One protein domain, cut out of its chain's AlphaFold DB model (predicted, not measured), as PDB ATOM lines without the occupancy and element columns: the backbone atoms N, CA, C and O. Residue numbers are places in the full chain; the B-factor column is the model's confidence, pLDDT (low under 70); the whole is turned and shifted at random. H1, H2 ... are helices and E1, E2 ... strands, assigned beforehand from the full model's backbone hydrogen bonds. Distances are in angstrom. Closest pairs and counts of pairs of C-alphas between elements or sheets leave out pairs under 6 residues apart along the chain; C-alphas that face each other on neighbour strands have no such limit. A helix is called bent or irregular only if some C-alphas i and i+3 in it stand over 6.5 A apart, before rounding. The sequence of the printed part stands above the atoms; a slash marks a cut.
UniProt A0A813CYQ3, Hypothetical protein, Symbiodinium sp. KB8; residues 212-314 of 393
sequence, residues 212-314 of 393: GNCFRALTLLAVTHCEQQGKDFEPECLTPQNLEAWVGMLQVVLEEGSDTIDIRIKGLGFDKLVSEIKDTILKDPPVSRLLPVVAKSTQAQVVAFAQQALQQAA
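AT A GLANCE: This is residues 212 to 314 of the 393 residues of the protein "Hypothetical protein" of Symbiodinium sp. KB8 (UniProt A0A813CYQ3). A small antiparallel sheet, E1 E2 E3, is covered on one face by H1 and by arm H4b of the bent helix H4, whose other arm, H4a, crosses H1 away from the sheet. The 103 printed residues have four named helices and three named strands, in the order H1 H2 E1 E2 E3 H3 H4: mostly helix. The strands form a meander, each the antiparallel neighbour of the one before. The whole is compact, with a radius of gyration of the C-alphas of 13.3 A, yet elongated, spanning 43 by 26 by 21 A.

IN THESE COORDINATES: The strands are E1, residues 250 to 253, E2, 262 to 267, 16.0 A long, and E3, 270 to 273. H1, residues 212 to 228, spans 24.3 A from C-alpha 212 at (196.332, 205.406, 329.041). H2 is residues 240 to 247 and H3 274 to 277. H4, residues 285 to 314, was assigned as one helix by its hydrogen bonds but is bent: C-alphas 297 and 300 are 7.9 A apart. Its arms are H4a, 285 to 297, 19.5 A, irregular with C-alphas 289 and 292 7.3 A apart, and H4b, 300 to 314, 20.9 A, ending at C-alpha 314 (197.400, 217.094, 312.931).

HOW THE PARTS SIT: In hairpin E1 and E2, N 251 and O 264 are within hydrogen-bond range at 2.9 A; in hairpin E2 and E3, N 265 and O 272 at 2.8 A. H1, over E2, and H4b, over E1, lie on the same face, at heights over the sheet of 10.0 and 10.1 A: two layers, helices on one face of a sheet. H2 and H3 only graze the sheet. H1 touches H4a, closest C-alphas Thr 219 and Val 287, 5.8 A, about perpendicular at 72 degrees, only just. With residues 218 to 222 alone, H1 touches H2, closest C-alphas Leu 221 and Trp 246, 6.4 A. Every O i to N i+4 pair is within range in H1, H2 and H4b, and 6 of 9 in H4a; H3 is too short for one.

THE WHOLE: The C-alphas farthest apart, Lys 231 and Gly 257, are 43.0 A apart. The printed part has no cut; the link H1 to H2 is long. No printed residue has pLDDT under 70.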
ATOM      1  N   GLY A 212     196.791 205.886 327.740       91.00
ATOM      2  CA  GLY A 212     196.332 205.406 329.041       91.00
ATOM      3  C   GLY A 212     194.858 205.714 329.315       91.00
ATOM      4  O   GLY A 212     194.215 204.965 330.050       91.00
ATOM      5  N   ASN A 213     194.315 206.782 328.734       94.06
ATOM      6  CA  ASN A 213     192.894 207.106 328.827       94.06
ATOM      7  C   ASN A 213     192.048 206.182 327.943       94.06
ATOM      8  O   ASN A 213     191.013 205.707 328.404       94.06
ATOM      9  N   CYS A 214     192.520 205.833 326.741       95.00
ATOM     10  CA  CYS A 214     191.863 204.844 325.880       95.00
ATOM     11  C   CYS A 214     191.763 203.478 326.573       95.00
ATOM     12  O   CYS A 214     190.685 202.891 326.628       95.00
ATOM     13  N   PHE A 215     192.863 202.995 327.167       95.06
ATOM     14  CA  PHE A 215     192.852 201.718 327.886       95.06
ATOM     15  C   PHE A 215     191.874 201.725 329.066       95.06
ATOM     16  O   PHE A 215     191.145 200.753 329.262       95.06
ATOM     17  N   ARG A 216     191.815 202.817 329.840       96.81
ATOM     18  CA  ARG A 216     190.865 202.942 330.958       96.81
ATOM     19  C   ARG A 216     189.418 203.007 330.484       96.81
ATOM     20  O   ARG A 216     188.575 202.361 331.094       96.81
ATOM     21  N   ALA A 217     189.141 203.720 329.394       97.44
ATOM     22  CA  ALA A 217     187.811 203.786 328.797       97.44
ATOM     23  C   ALA A 217     187.333 202.402 328.324       97.44
ATOM     24  O   ALA A 217     186.227 201.987 328.661       97.44
ATOM     25  N   LEU A 218     188.184 201.641 327.626       97.19
ATOM     26  CA  LEU A 218     187.862 200.264 327.230       97.19
ATOM     27  C   LEU A 218     187.705 199.333 328.436       97.19
ATOM     28  O   LEU A 218     186.814 198.489 328.449       97.19
ATOM     29  N   THR A 219     188.537 199.498 329.466       97.50
ATOM     30  CA  THR A 219     188.421 198.711 330.703       97.50
ATOM     31  C   THR A 219     187.101 198.994 331.414       97.50
ATOM     32  O   THR A 219     186.441 198.056 331.850       97.50
ATOM     33  N   LEU A 220     186.681 200.261 331.483       97.88
ATOM     34  CA  LEU A 220     185.377 200.645 332.020       97.88
ATOM     35  C   LEU A 220     184.242 199.961 331.244       97.88
ATOM     36  O   LEU A 220     183.397 199.316 331.855       97.88
ATOM     37  N   LEU A 221     184.259 200.030 329.908       98.06
ATOM     38  CA  LEU A 221     183.243 199.386 329.068       98.06
ATOM     39  C   LEU A 221     183.198 197.863 329.272       98.06
ATOM     40  O   LEU A 221     182.113 197.295 329.383       98.06
ATOM     41  N   ALA A 222     184.356 197.209 329.381       97.56
ATOM     42  CA  ALA A 222     184.433 195.769 329.603       97.56
ATOM     43  C   ALA A 222     183.856 195.357 330.968       97.56
ATOM     44  O   ALA A 222     183.075 194.408 331.048       97.56
ATOM     45  N   VAL A 223     184.198 196.088 332.035       96.81
ATOM     46  CA  VAL A 223     183.666 195.843 333.386       96.81
ATOM     47  C   VAL A 223     182.156 196.060 333.415       96.81
ATOM     48  O   VAL A 223     181.418 195.162 333.814       96.81
ATOM     49  N   THR A 224     181.680 197.196 332.901       97.31
ATOM     50  CA  THR A 224     180.246 197.510 332.873       97.31
ATOM     51  C   THR A 224     179.449 196.502 332.045       97.31
ATOM     52  O   THR A 224     178.332 196.143 332.415       97.31
ATOM     53  N   HIS A 225     180.005 195.993 330.942       97.38
ATOM     54  CA  HIS A 225     179.357 194.955 330.141       97.38
ATOM     55  C   HIS A 225     179.135 193.652 330.925       97.38
ATOM     56  O   HIS A 225     178.078 193.027 330.789       97.38
ATOM     57  N   CYS A 226     180.113 193.233 331.731       96.94
ATOM     58  CA  CYS A 226     179.990 192.064 332.604       96.94
ATOM     59  C   CYS A 226     178.977 192.314 333.732       96.94
ATOM     60  O   CYS A 226     178.080 191.494 333.943       96.94
ATOM     61  N   GLU A 227     179.039 193.482 334.377       95.88
ATOM     62  CA  GLU A 227     178.113 193.875 335.446       95.88
ATOM     63  C   GLU A 227     176.653 193.897 334.970       95.88
ATOM     64  O   GLU A 227     175.770 193.371 335.647       95.88
ATOM     65  N   GLN A 228     176.384 194.422 333.769       96.50
ATOM     66  CA  GLN A 228     175.041 194.429 333.165       96.50
ATOM     67  C   GLN A 228     174.502 193.024 332.862       96.50
ATOM     68  O   GLN A 228     173.293 192.843 332.724       96.50
ATOM     69  N   GLN A 229     175.378 192.021 332.785       95.75
ATOM     70  CA  GLN A 229     175.008 190.610 332.667       95.75
ATOM     71  C   GLN A 229     174.911 189.898 334.021       95.75
ATOM     72  O   GLN A 229     174.671 188.690 334.048       95.75
ATOM     73  N   GLY A 230     175.115 190.612 335.132       95.88
ATOM     74  CA  GLY A 230     175.158 190.036 336.474       95.88
ATOM     75  C   GLY A 230     176.358 189.112 336.691       95.88
ATOM     76  O   GLY A 230     176.243 188.139 337.434       95.88
ATOM     77  N   LYS A 231     177.479 189.368 336.004       95.06
ATOM     78  CA  LYS A 231     178.704 188.563 336.077       95.06
ATOM     79  C   LYS A 231     179.892 189.420 336.489       95.06
ATOM     80  O   LYS A 231     179.968 190.596 336.139       95.06
ATOM     81  N   ASP A 232     180.853 188.790 337.151       94.75
ATOM     82  CA  ASP A 232     182.179 189.371 337.312       94.75
ATOM     83  C   ASP A 232     182.922 189.404 335.968       94.75
ATOM     84  O   ASP A 232     182.577 188.701 335.010       94.75
ATOM     85  N   PHE A 233     183.937 190.264 335.883       95.94
ATOM     86  CA  PHE A 233     184.807 190.305 334.716       95.94
ATOM     87  C   PHE A 233     185.603 189.004 334.600       95.94
ATOM     88  O   PHE A 233     186.340 188.640 335.515       95.94
ATOM     89  N   GLU A 234     185.524 188.388 333.426       94.12
ATOM     90  CA  GLU A 234     186.321 187.232 333.026       94.12
ATOM     91  C   GLU A 234     187.025 187.569 331.700       94.12
ATOM     92  O   GLU A 234     186.371 188.123 330.808       94.12
ATOM     93  N   PRO A 235     188.333 187.282 331.526       93.12
ATOM     94  CA  PRO A 235     189.091 187.648 330.322       93.12
ATOM     95  C   PRO A 235     188.468 187.181 328.997       93.12
ATOM     96  O   PRO A 235     188.690 187.796 327.956       93.12
ATOM     97  N   GLU A 236     187.669 186.117 329.028       93.00
ATOM     98  CA  GLU A 236     186.936 185.555 327.894       93.00
ATOM     99  C   GLU A 236     185.886 186.520 327.326       93.00
ATOM    100  O   GLU A 236     185.469 186.358 326.179       93.00
ATOM    101  N   CYS A 237     185.474 187.547 328.080       94.38
ATOM    102  CA  CYS A 237     184.577 188.585 327.576       94.38
ATOM    103  C   CYS A 237     185.249 189.500 326.538       94.38
ATOM    104  O   CYS A 237     184.548 190.183 325.791       94.38
ATOM    105  N   LEU A 238     186.585 189.496 326.448       93.44
ATOM    106  CA  LEU A 238     187.380 190.274 325.491       93.44
ATOM    107  C   LEU A 238     187.378 189.630 324.090       93.44
ATOM    108  O   LEU A 238     188.427 189.438 323.469       93.44
ATOM    109  N   THR A 239     186.195 189.256 323.599       92.31
ATOM    110  CA  THR A 239     186.012 188.686 322.259       92.31
ATOM    111  C   THR A 239     186.204 189.759 321.183       92.31
ATOM    112  O   THR A 239     185.942 190.935 321.447       92.31
ATOM    113  N   PRO A 240     186.600 189.396 319.948       89.62
ATOM    114  CA  PRO A 240     186.731 190.363 318.857       89.62
ATOM    115  C   PRO A 240     185.474 191.220 318.642       89.62
ATOM    116  O   PRO A 240     185.585 192.428 318.469       89.62
ATOM    117  N   GLN A 241     184.284 190.619 318.739       93.06
ATOM    118  CA  GLN A 241     183.003 191.309 318.561       93.06
ATOM    119  C   GLN A 241     182.739 192.329 319.673       93.06
ATOM    120  O   GLN A 241     182.275 193.437 319.408       93.06
ATOM    121  N   ASN A 242     183.047 191.967 320.920       95.44
ATOM    122  CA  ASN A 242     182.898 192.876 322.048       95.44
ATOM    123  C   ASN A 242     183.895 194.032 321.957       95.44
ATOM    124  O   ASN A 242     183.511 195.184 322.139       95.44
ATOM    125  N   LEU A 243     185.154 193.739 321.621       92.88
ATOM    126  CA  LEU A 243     186.181 194.762 321.436       92.88
ATOM    127  C   LEU A 243     185.811 195.739 320.318       92.88
ATOM    128  O   LEU A 243     185.915 196.945 320.518       92.88
ATOM    129  N   GLU A 244     185.336 195.241 319.175       92.12
ATOM    130  CA  GLU A 244     184.843 196.077 318.076       92.12
ATOM    131  C   GLU A 244     183.685 196.974 318.535       92.12
ATOM    132  O   GLU A 244     183.721 198.190 318.328       92.12
ATOM    133  N   ALA A 245     182.699 196.406 319.237       96.44
ATOM    134  CA  ALA A 245     181.569 197.163 319.766       96.44
ATOM    135  C   ALA A 245     182.011 198.260 320.747       96.44
ATOM    136  O   ALA A 245     181.546 199.392 320.645       96.44
ATOM    137  N   TRP A 246     182.916 197.959 321.683       97.19
ATOM    138  CA  TRP A 246     183.381 198.920 322.688       97.19
ATOM    139  C   TRP A 246     184.277 200.006 322.100       97.19
ATOM    140  O   TRP A 246     184.178 201.160 322.506       97.19
ATOM    141  N   VAL A 247     185.113 199.681 321.114       95.25
ATOM    142  CA  VAL A 247     185.880 200.690 320.371       95.25
ATOM    143  C   VAL A 247     184.937 201.612 319.603       95.25
ATOM    144  O   VAL A 247     185.134 202.822 319.626       95.25
ATOM    145  N   GLY A 248     183.864 201.077 319.013       96.31
ATOM    146  CA  GLY A 248     182.812 201.871 318.370       96.31
ATOM    147  C   GLY A 248     182.040 202.800 319.319       96.31
ATOM    148  O   GLY A 248     181.379 203.732 318.861       96.31
ATOM    149  N   MET A 249     182.138 202.583 320.637       98.06
ATOM    150  CA  MET A 249     181.593 203.479 321.665       98.06
ATOM    151  C   MET A 249     182.554 204.619 322.028       98.06
ATOM    152  O   MET A 249     182.158 205.521 322.765       98.06
ATOM    153  N   LEU A 250     183.797 204.604 321.541       97.69
ATOM    154  CA  LEU A 250     184.753 205.692 321.723       97.69
ATOM    155  C   LEU A 250     184.694 206.644 320.530       97.69
ATOM    156  O   LEU A 250     184.738 206.226 319.375       97.69
ATOM    157  N   GLN A 251     184.621 207.942 320.804       96.19
ATOM    158  CA  GLN A 251     184.598 208.978 319.774       96.19
ATOM    159  C   GLN A 251     185.655 210.028 320.074       96.19
ATOM    160  O   GLN A 251     185.761 210.498 321.205       96.19
ATOM    161  N   VAL A 252     186.421 210.406 319.055       94.88
ATOM    162  CA  VAL A 252     187.340 211.541 319.146       94.88
ATOM    163  C   VAL A 252     186.512 212.820 319.156       94.88
ATOM    164  O   VAL A 252     185.684 213.034 318.272       94.88
ATOM    165  N   VAL A 253     186.732 213.658 320.162       93.81
ATOM    166  CA  VAL A 253     186.134 214.987 320.263       93.81
ATOM    167  C   VAL A 253     187.239 216.010 320.065       93.81
ATOM    168  O   VAL A 253     188.149 216.127 320.885       93.81
ATOM    169  N   LEU A 254     187.151 216.725 318.948       89.31
ATOM    170  CA  LEU A 254     188.018 217.841 318.600       89.31
ATOM    171  C   LEU A 254     187.116 219.023 318.247       89.31
ATOM    172  O   LEU A 254     186.614 219.117 317.128       89.31
ATOM    173  N   GLU A 255     186.845 219.877 319.227       83.50
ATOM    174  CA  GLU A 255     186.023 221.066 319.011       83.50
ATOM    175  C   GLU A 255     186.821 222.143 318.269       83.50
ATOM    176  O   GLU A 255     188.009 222.370 318.527       83.50
ATOM    177  N   GLU A 256     186.168 222.823 317.327       76.56
ATOM    178  CA  GLU A 256     186.785 223.920 316.588       76.56
ATOM    179  C   GLU A 256     187.189 225.039 317.560       76.56
ATOM    180  O   GLU A 256     186.395 225.487 318.383       76.56
ATOM    181  N   GLY A 257     188.455 225.458 317.507       72.12
ATOM    182  CA  GLY A 257     189.015 226.442 318.438       72.12
ATOM    183  C   GLY A 257     189.383 225.915 319.834       72.12
ATOM    184  O   GLY A 257     190.032 226.647 320.573       72.12
ATOM    185  N   SER A 258     189.065 224.663 320.188       77.44
ATOM    186  CA  SER A 258     189.472 224.075 321.477       77.44
ATOM    187  C   SER A 258     190.963 223.751 321.499       77.44
ATOM    188  O   SER A 258     191.502 223.261 320.512       77.44
ATOM    189  N   ASP A 259     191.649 223.999 322.605       77.69
ATOM    190  CA  ASP A 259     193.037 223.601 322.878       77.69
ATOM    191  C   ASP A 259     193.153 222.155 323.395       77.69
ATOM    192  O   ASP A 259     194.223 221.712 323.814       77.69
ATOM    193  N   THR A 260     192.059 221.395 323.344       84.12
ATOM    194  CA  THR A 260     192.004 220.023 323.839       84.12
ATOM    195  C   THR A 260     191.479 219.049 322.794       84.12
ATOM    196  O   THR A 260     190.654 219.369 321.938       84.12
ATOM    197  N   ILE A 261     191.979 217.822 322.891       90.38
ATOM    198  CA  ILE A 261     191.410 216.643 322.257       90.38
ATOM    199  C   ILE A 261     190.903 215.742 323.377       90.38
ATOM    200  O   ILE A 261     191.604 215.512 324.365       90.38
ATOM    201  N   ASP A 262     189.685 215.241 323.235       93.44
ATOM    202  CA  ASP A 262     189.082 214.373 324.236       93.44
ATOM    203  C   ASP A 262     188.500 213.113 323.598       93.44
ATOM    204  O   ASP A 262     188.396 212.970 322.377       93.44
ATOM    205  N   ILE A 263     188.138 212.169 324.454       96.12
ATOM    206  CA  ILE A 263     187.491 210.922 324.091       96.12
ATOM    207  C   ILE A 263     186.110 210.952 324.726       96.12
ATOM    208  O   ILE A 263     185.980 211.011 325.946       96.12
ATOM    209  N   ARG A 264     185.062 210.868 323.915       97.19
ATOM    210  CA  ARG A 264     183.706 210.639 324.409       97.19
ATOM    211  C   ARG A 264     183.446 209.145 324.478       97.19
ATOM    212  O   ARG A 264     183.612 208.443 323.484       97.19
ATOM    213  N   ILE A 265     183.015 208.674 325.643       98.19
ATOM    214  CA  ILE A 265     182.504 207.317 325.834       98.19
ATOM    215  C   ILE A 265     180.988 207.380 325.674       98.19
ATOM    216  O   ILE A 265     180.304 208.001 326.491       98.19
ATOM    217  N   LYS A 266     180.471 206.743 324.622       97.88
ATOM    218  CA  LYS A 266     179.049 206.705 324.284       97.88
ATOM    219  C   LYS A 266     178.570 205.269 324.081       97.88
ATOM    220  O   LYS A 266     178.591 204.736 322.974       97.88
ATOM    221  N   GLY A 267     178.112 204.647 325.161       96.75
ATOM    222  CA  GLY A 267     177.643 203.263 325.167       96.75
ATOM    223  C   GLY A 267     177.524 202.686 326.575       96.75
ATOM    224  O   GLY A 267     178.052 203.251 327.526       96.75
ATOM    225  N   LEU A 268     176.787 201.578 326.716       96.44
ATOM    226  CA  LEU A 268     176.559 200.875 327.994       96.44
ATOM    227  C   LEU A 268     176.054 201.774 329.142       96.44
ATOM    228  O   LEU A 268     176.342 201.517 330.306       96.44
ATOM    229  N   GLY A 269     175.280 202.815 328.822       96.19
ATOM    230  CA  GLY A 269     174.763 203.778 329.804       96.19
ATOM    231  C   GLY A 269     175.665 204.991 330.050       96.19
ATOM    232  O   GLY A 269     175.284 205.878 330.811       96.19
ATOM    233  N   PHE A 270     176.818 205.076 329.385       96.88
ATOM    234  CA  PHE A 270     177.675 206.257 329.398       96.88
ATOM    235  C   PHE A 270     177.399 207.170 328.207       96.88
ATOM    236  O   PHE A 270     177.220 206.715 327.076       96.88
ATOM    237  N   ASP A 271     177.416 208.467 328.489       97.69
ATOM    238  CA  ASP A 271     177.567 209.535 327.511       97.69
ATOM    239  C   ASP A 271     178.379 210.659 328.175       97.69
ATOM    240  O   ASP A 271     177.817 211.584 328.761       97.69
ATOM    241  N   LYS A 272     179.704 210.473 328.239       97.12
ATOM    242  CA  LYS A 272     180.625 211.320 329.021       97.12
ATOM    243  C   LYS A 272     181.936 211.559 328.294       97.12
ATOM    244  O   LYS A 272     182.399 210.689 327.553       97.12
ATOM    245  N   LEU A 273     182.550 212.705 328.554       96.69
ATOM    246  CA  LEU A 273     183.918 212.979 328.134       96.69
ATOM    247  C   LEU A 273     184.903 212.352 329.120       96.69
ATOM    248  O   LEU A 273     184.680 212.356 330.331       96.69
ATOM    249  N   VAL A 274     186.013 211.813 328.622       95.94
ATOM    250  CA  VAL A 274     187.036 211.219 329.483       95.94
ATOM    251  C   VAL A 274     187.639 212.271 330.409       95.94
ATOM    252  O   VAL A 274     187.890 211.950 331.571       95.94
ATOM    253  N   SER A 275     187.814 213.523 329.976       94.00
ATOM    254  CA  SER A 275     188.279 214.601 330.862       94.00
ATOM    255  C   SER A 275     187.424 214.792 332.122       94.00
ATOM    256  O   SER A 275     187.984 215.114 333.171       94.00
ATOM    257  N   GLU A 276     186.118 214.518 332.058       95.56
ATOM    258  CA  GLU A 276     185.176 214.650 333.181       95.56
ATOM    259  C   GLU A 276     185.326 213.528 334.218       95.56
ATOM    260  O   GLU A 276     184.968 213.700 335.384       95.56
ATOM    261  N   ILE A 277     185.827 212.359 333.801       95.62
ATOM    262  CA  ILE A 277     185.816 211.132 334.616       95.62
ATOM    263  C   ILE A 277     187.189 210.477 334.806       95.62
ATOM    264  O   ILE A 277     187.304 209.478 335.523       95.62
ATOM    265  N   LYS A 278     188.250 211.019 334.192       93.75
ATOM    266  CA  LYS A 278     189.615 210.456 334.229       93.75
ATOM    267  C   LYS A 278     190.200 210.330 335.632       93.75
ATOM    268  O   LYS A 278     191.026 209.450 335.867       93.75
ATOM    269  N   ASP A 279     189.780 211.201 336.545       91.12
ATOM    270  CA  ASP A 279     190.268 211.254 337.923       91.12
ATOM    271  C   ASP A 279     189.285 210.649 338.936       91.12
ATOM    272  O   ASP A 279     189.595 210.597 340.124       91.12
ATOM    273  N   THR A 280     188.135 210.152 338.468       93.31
ATOM    274  CA  THR A 280     187.087 209.522 339.281       93.31
ATOM    275  C   THR A 280     186.832 208.095 338.786       93.31
ATOM    276  O   THR A 280     187.627 207.204 339.074       93.31
ATOM    277  N   ILE A 281     185.806 207.887 337.958       94.06
ATOM    278  CA  ILE A 281     185.334 206.570 337.498       94.06
ATOM    279  C   ILE A 281     186.461 205.760 336.844       94.06
ATOM    280  O   ILE A 281     186.609 204.564 337.083       94.06
ATOM    281  N   LEU A 282     187.319 206.402 336.044       94.88
ATOM    282  CA  LEU A 282     188.414 205.706 335.355       94.88
ATOM    283  C   LEU A 282     189.572 205.289 336.275       94.88
ATOM    284  O   LEU A 282     190.480 204.578 335.831       94.88
ATOM    285  N   LYS A 283     189.566 205.730 337.534       93.38
ATOM    286  CA  LYS A 283     190.528 205.326 338.567       93.38
ATOM    287  C   LYS A 283     189.924 204.393 339.609       93.38
ATOM    288  O   LYS A 283     190.684 203.892 340.443       93.38
ATOM    289  N   ASP A 284     188.628 204.097 339.531       93.94
ATOM    290  CA  ASP A 284     187.975 203.213 340.487       93.94
ATOM    291  C   ASP A 284     188.657 201.831 340.542       93.94
ATOM    292  O   ASP A 284     189.206 201.354 339.536       93.94
ATOM    293  N   PRO A 285     188.652 201.159 341.712       93.50
ATOM    294  CA  PRO A 285     189.394 199.917 341.912       93.50
ATOM    295  C   PRO A 285     189.132 198.816 340.869       93.50
ATOM    296  O   PRO A 285     190.111 198.189 340.453       93.50
ATOM    297  N   PRO A 286     187.889 198.570 340.395       92.44
ATOM    298  CA  PRO A 286     187.637 197.575 339.351       92.44
ATOM    299  C   PRO A 286     188.393 197.875 338.052       92.44
ATOM    300  O   PRO A 286     189.041 196.984 337.503       92.44
ATOM    301  N   VAL A 287     188.390 199.138 337.612       94.56
ATOM    302  CA  VAL A 287     189.089 199.585 336.399       94.56
ATOM    303  C   VAL A 287     190.598 199.481 336.595       94.56
ATOM    304  O   VAL A 287     191.290 198.834 335.812       94.56
ATOM    305  N   SER A 288     191.123 200.055 337.679       91.12
ATOM    306  CA  SER A 288     192.563 200.065 337.960       91.12
ATOM    307  C   SER A 288     193.156 198.655 338.079       91.12
ATOM    308  O   SER A 288     194.267 198.411 337.605       91.12
ATOM    309  N   ARG A 289     192.416 197.713 338.680       92.94
ATOM    310  CA  ARG A 289     192.841 196.316 338.853       92.94
ATOM    311  C   ARG A 289     192.864 195.538 337.537       92.94
ATOM    312  O   ARG A 289     193.761 194.722 337.342       92.94
ATOM    313  N   LEU A 290     191.887 195.763 336.658       93.75
ATOM    314  CA  LEU A 290     191.715 194.997 335.415       93.75
ATOM    315  C   LEU A 290     192.429 195.612 334.209       93.75
ATOM    316  O   LEU A 290     192.626 194.932 333.201       93.75
ATOM    317  N   LEU A 291     192.890 196.860 334.333       92.44
ATOM    318  CA  LEU A 291     193.610 197.587 333.291       92.44
ATOM    319  C   LEU A 291     194.740 196.772 332.630       92.44
ATOM    320  O   LEU A 291     194.787 196.771 331.402       92.44
ATOM    321  N   PRO A 292     195.622 196.042 333.351       88.94
ATOM    322  CA  PRO A 292     196.683 195.267 332.702       88.94
ATOM    323  C   PRO A 292     196.152 194.144 331.800       88.94
ATOM    324  O   PRO A 292     196.700 193.896 330.726       88.94
ATOM    325  N   VAL A 293     195.067 193.480 332.217       90.44
ATOM    326  CA  VAL A 293     194.452 192.372 331.469       90.44
ATOM    327  C   VAL A 293     193.796 192.898 330.196       90.44
ATOM    328  O   VAL A 293     194.038 192.368 329.113       90.44
ATOM    329  N   VAL A 294     193.022 193.980 330.309       92.38
ATOM    330  CA  VAL A 294     192.365 194.606 329.155       92.38
ATOM    331  C   VAL A 294     193.398 195.211 328.208       92.38
ATOM    332  O   VAL A 294     193.316 194.992 326.999       92.38
ATOM    333  N   ALA A 295     194.411 195.912 328.726       89.75
ATOM    334  CA  ALA A 295     195.455 196.527 327.909       89.75
ATOM    335  C   ALA A 295     196.218 195.496 327.074       89.75
ATOM    336  O   ALA A 295     196.516 195.764 325.913       89.75
ATOM    337  N   LYS A 296     196.493 194.301 327.614       86.94
ATOM    338  CA  LYS A 296     197.142 193.213 326.867       86.94
ATOM    339  C   LYS A 296     196.351 192.809 325.616       86.94
ATOM    340  O   LYS A 296     196.951 192.556 324.575       86.94
ATOM    341  N   SER A 297     195.024 192.765 325.707       88.62
ATOM    342  CA  SER A 297     194.146 192.299 324.623       88.62
ATOM    343  C   SER A 297     193.685 193.402 323.669       88.62
ATOM    344  O   SER A 297     193.127 193.085 322.627       88.62
ATOM    345  N   THR A 298     193.895 194.676 324.019       91.75
ATOM    346  CA  THR A 298     193.346 195.836 323.287       91.75
ATOM    347  C   THR A 298     194.403 196.743 322.657       91.75
ATOM    348  O   THR A 298     194.072 197.821 322.167       91.75
ATOM    349  N   GLN A 299     195.679 196.329 322.652       90.69
ATOM    350  CA  GLN A 299     196.783 197.127 322.094       90.69
ATOM    351  C   GLN A 299     196.491 197.598 320.671       90.69
ATOM    352  O   GLN A 299     196.616 198.784 320.375       90.69
ATOM    353  N   ALA A 300     196.065 196.674 319.810       89.94
ATOM    354  CA  ALA A 300     195.813 196.948 318.404       89.94
ATOM    355  C   ALA A 300     194.736 198.016 318.210       89.94
ATOM    356  O   ALA A 300     194.933 199.001 317.504       89.94
ATOM    357  N   GLN A 301     193.622 197.850 318.919       91.88
ATOM    358  CA  GLN A 301     192.478 198.744 318.869       91.88
ATOM    359  C   GLN A 301     192.828 200.134 319.400       91.88
ATOM    360  O   GLN A 301     192.454 201.135 318.794       91.88
ATOM    361  N   VAL A 302     193.577 200.210 320.505       93.50
ATOM    362  CA  VAL A 302     194.005 201.492 321.076       93.50
ATOM    363  C   VAL A 302     194.989 202.211 320.162       93.50
ATOM    364  O   VAL A 302     194.857 203.418 319.980       93.50
ATOM    365  N   VAL A 303     195.941 201.500 319.554       93.44
ATOM    366  CA  VAL A 303     196.867 202.097 318.582       93.44
ATOM    367  C   VAL A 303     196.110 202.616 317.365       93.44
ATOM    368  O   VAL A 303     196.327 203.762 316.988       93.44
ATOM    369  N   ALA A 304     195.198 201.830 316.790       91.38
ATOM    370  CA  ALA A 304     194.406 202.252 315.635       91.38
ATOM    371  C   ALA A 304     193.536 203.482 315.953       91.38
ATOM    372  O   ALA A 304     193.536 204.462 315.207       91.38
ATOM    373  N   PHE A 305     192.857 203.475 317.104       93.75
ATOM    374  CA  PHE A 305     192.062 204.613 317.568       93.75
ATOM    375  C   PHE A 305     192.928 205.861 317.796       93.75
ATOM    376  O   PHE A 305     192.576 206.956 317.359       93.75
ATOM    377  N   ALA A 306     194.097 205.701 318.425       94.69
ATOM    378  CA  ALA A 306     195.043 206.792 318.623       94.69
ATOM    379  C   ALA A 306     195.570 207.335 317.287       94.69
ATOM    380  O   ALA A 306     195.582 208.544 317.100       94.69
ATOM    381  N   GLN A 307     195.942 206.484 316.323       93.38
ATOM    382  CA  GLN A 307     196.356 206.935 314.988       93.38
ATOM    383  C   GLN A 307     195.294 207.832 314.351       93.38
ATOM    384  O   GLN A 307     195.628 208.912 313.868       93.38
ATOM    385  N   GLN A 308     194.026 207.417 314.393       92.19
ATOM    386  CA  GLN A 308     192.921 208.197 313.847       92.19
ATOM    387  C   GLN A 308     192.784 209.556 314.548       92.19
ATOM    388  O   GLN A 308     192.702 210.583 313.877       92.19
ATOM    389  N   ALA A 309     192.797 209.575 315.884       93.94
ATOM    390  CA  ALA A 309     192.669 210.803 316.665       93.94
ATOM    391  C   ALA A 309     193.809 211.795 316.384       93.94
ATOM    392  O   ALA A 309     193.581 212.979 316.135       93.94
ATOM    393  N   LEU A 310     195.042 211.291 316.364       95.06
ATOM    394  CA  LEU A 310     196.245 212.087 316.145       95.06
ATOM    395  C   LEU A 310     196.322 212.619 314.709       95.06
ATOM    396  O   LEU A 310     196.702 213.769 314.503       95.06
ATOM    397  N   GLN A 311     195.914 211.818 313.719       92.25
ATOM    398  CA  GLN A 311     195.813 212.258 312.325       92.25
ATOM    399  C   GLN A 311     194.760 213.353 312.148       92.25
ATOM    400  O   GLN A 311     195.023 214.329 311.451       92.25
ATOM    401  N   GLN A 312     193.595 213.228 312.791       92.19
ATOM    402  CA  GLN A 312     192.553 214.260 312.750       92.19
ATOM    403  C   GLN A 312     193.034 215.580 313.364       92.19
ATOM    404  O   GLN A 312     192.833 216.644 312.775       92.19
ATOM    405  N   ALA A 313     193.716 215.517 314.509       92.69
ATOM    406  CA  ALA A 313     194.284 216.697 315.154       92.69
ATOM    407  C   ALA A 313     195.377 217.359 314.300       92.69
ATOM    408  O   ALA A 313     195.306 218.562 314.042       92.69
ATOM    409  N   ALA A 314     196.336 216.581 313.792       92.62
ATOM    410  CA  ALA A 314     197.400 217.094 312.931       92.62
ATOM    411  C   ALA A 314     196.848 217.702 311.627       92.62
ATOM    412  O   ALA A 314     197.240 218.800 311.241       92.62
TER     413      ALA A 314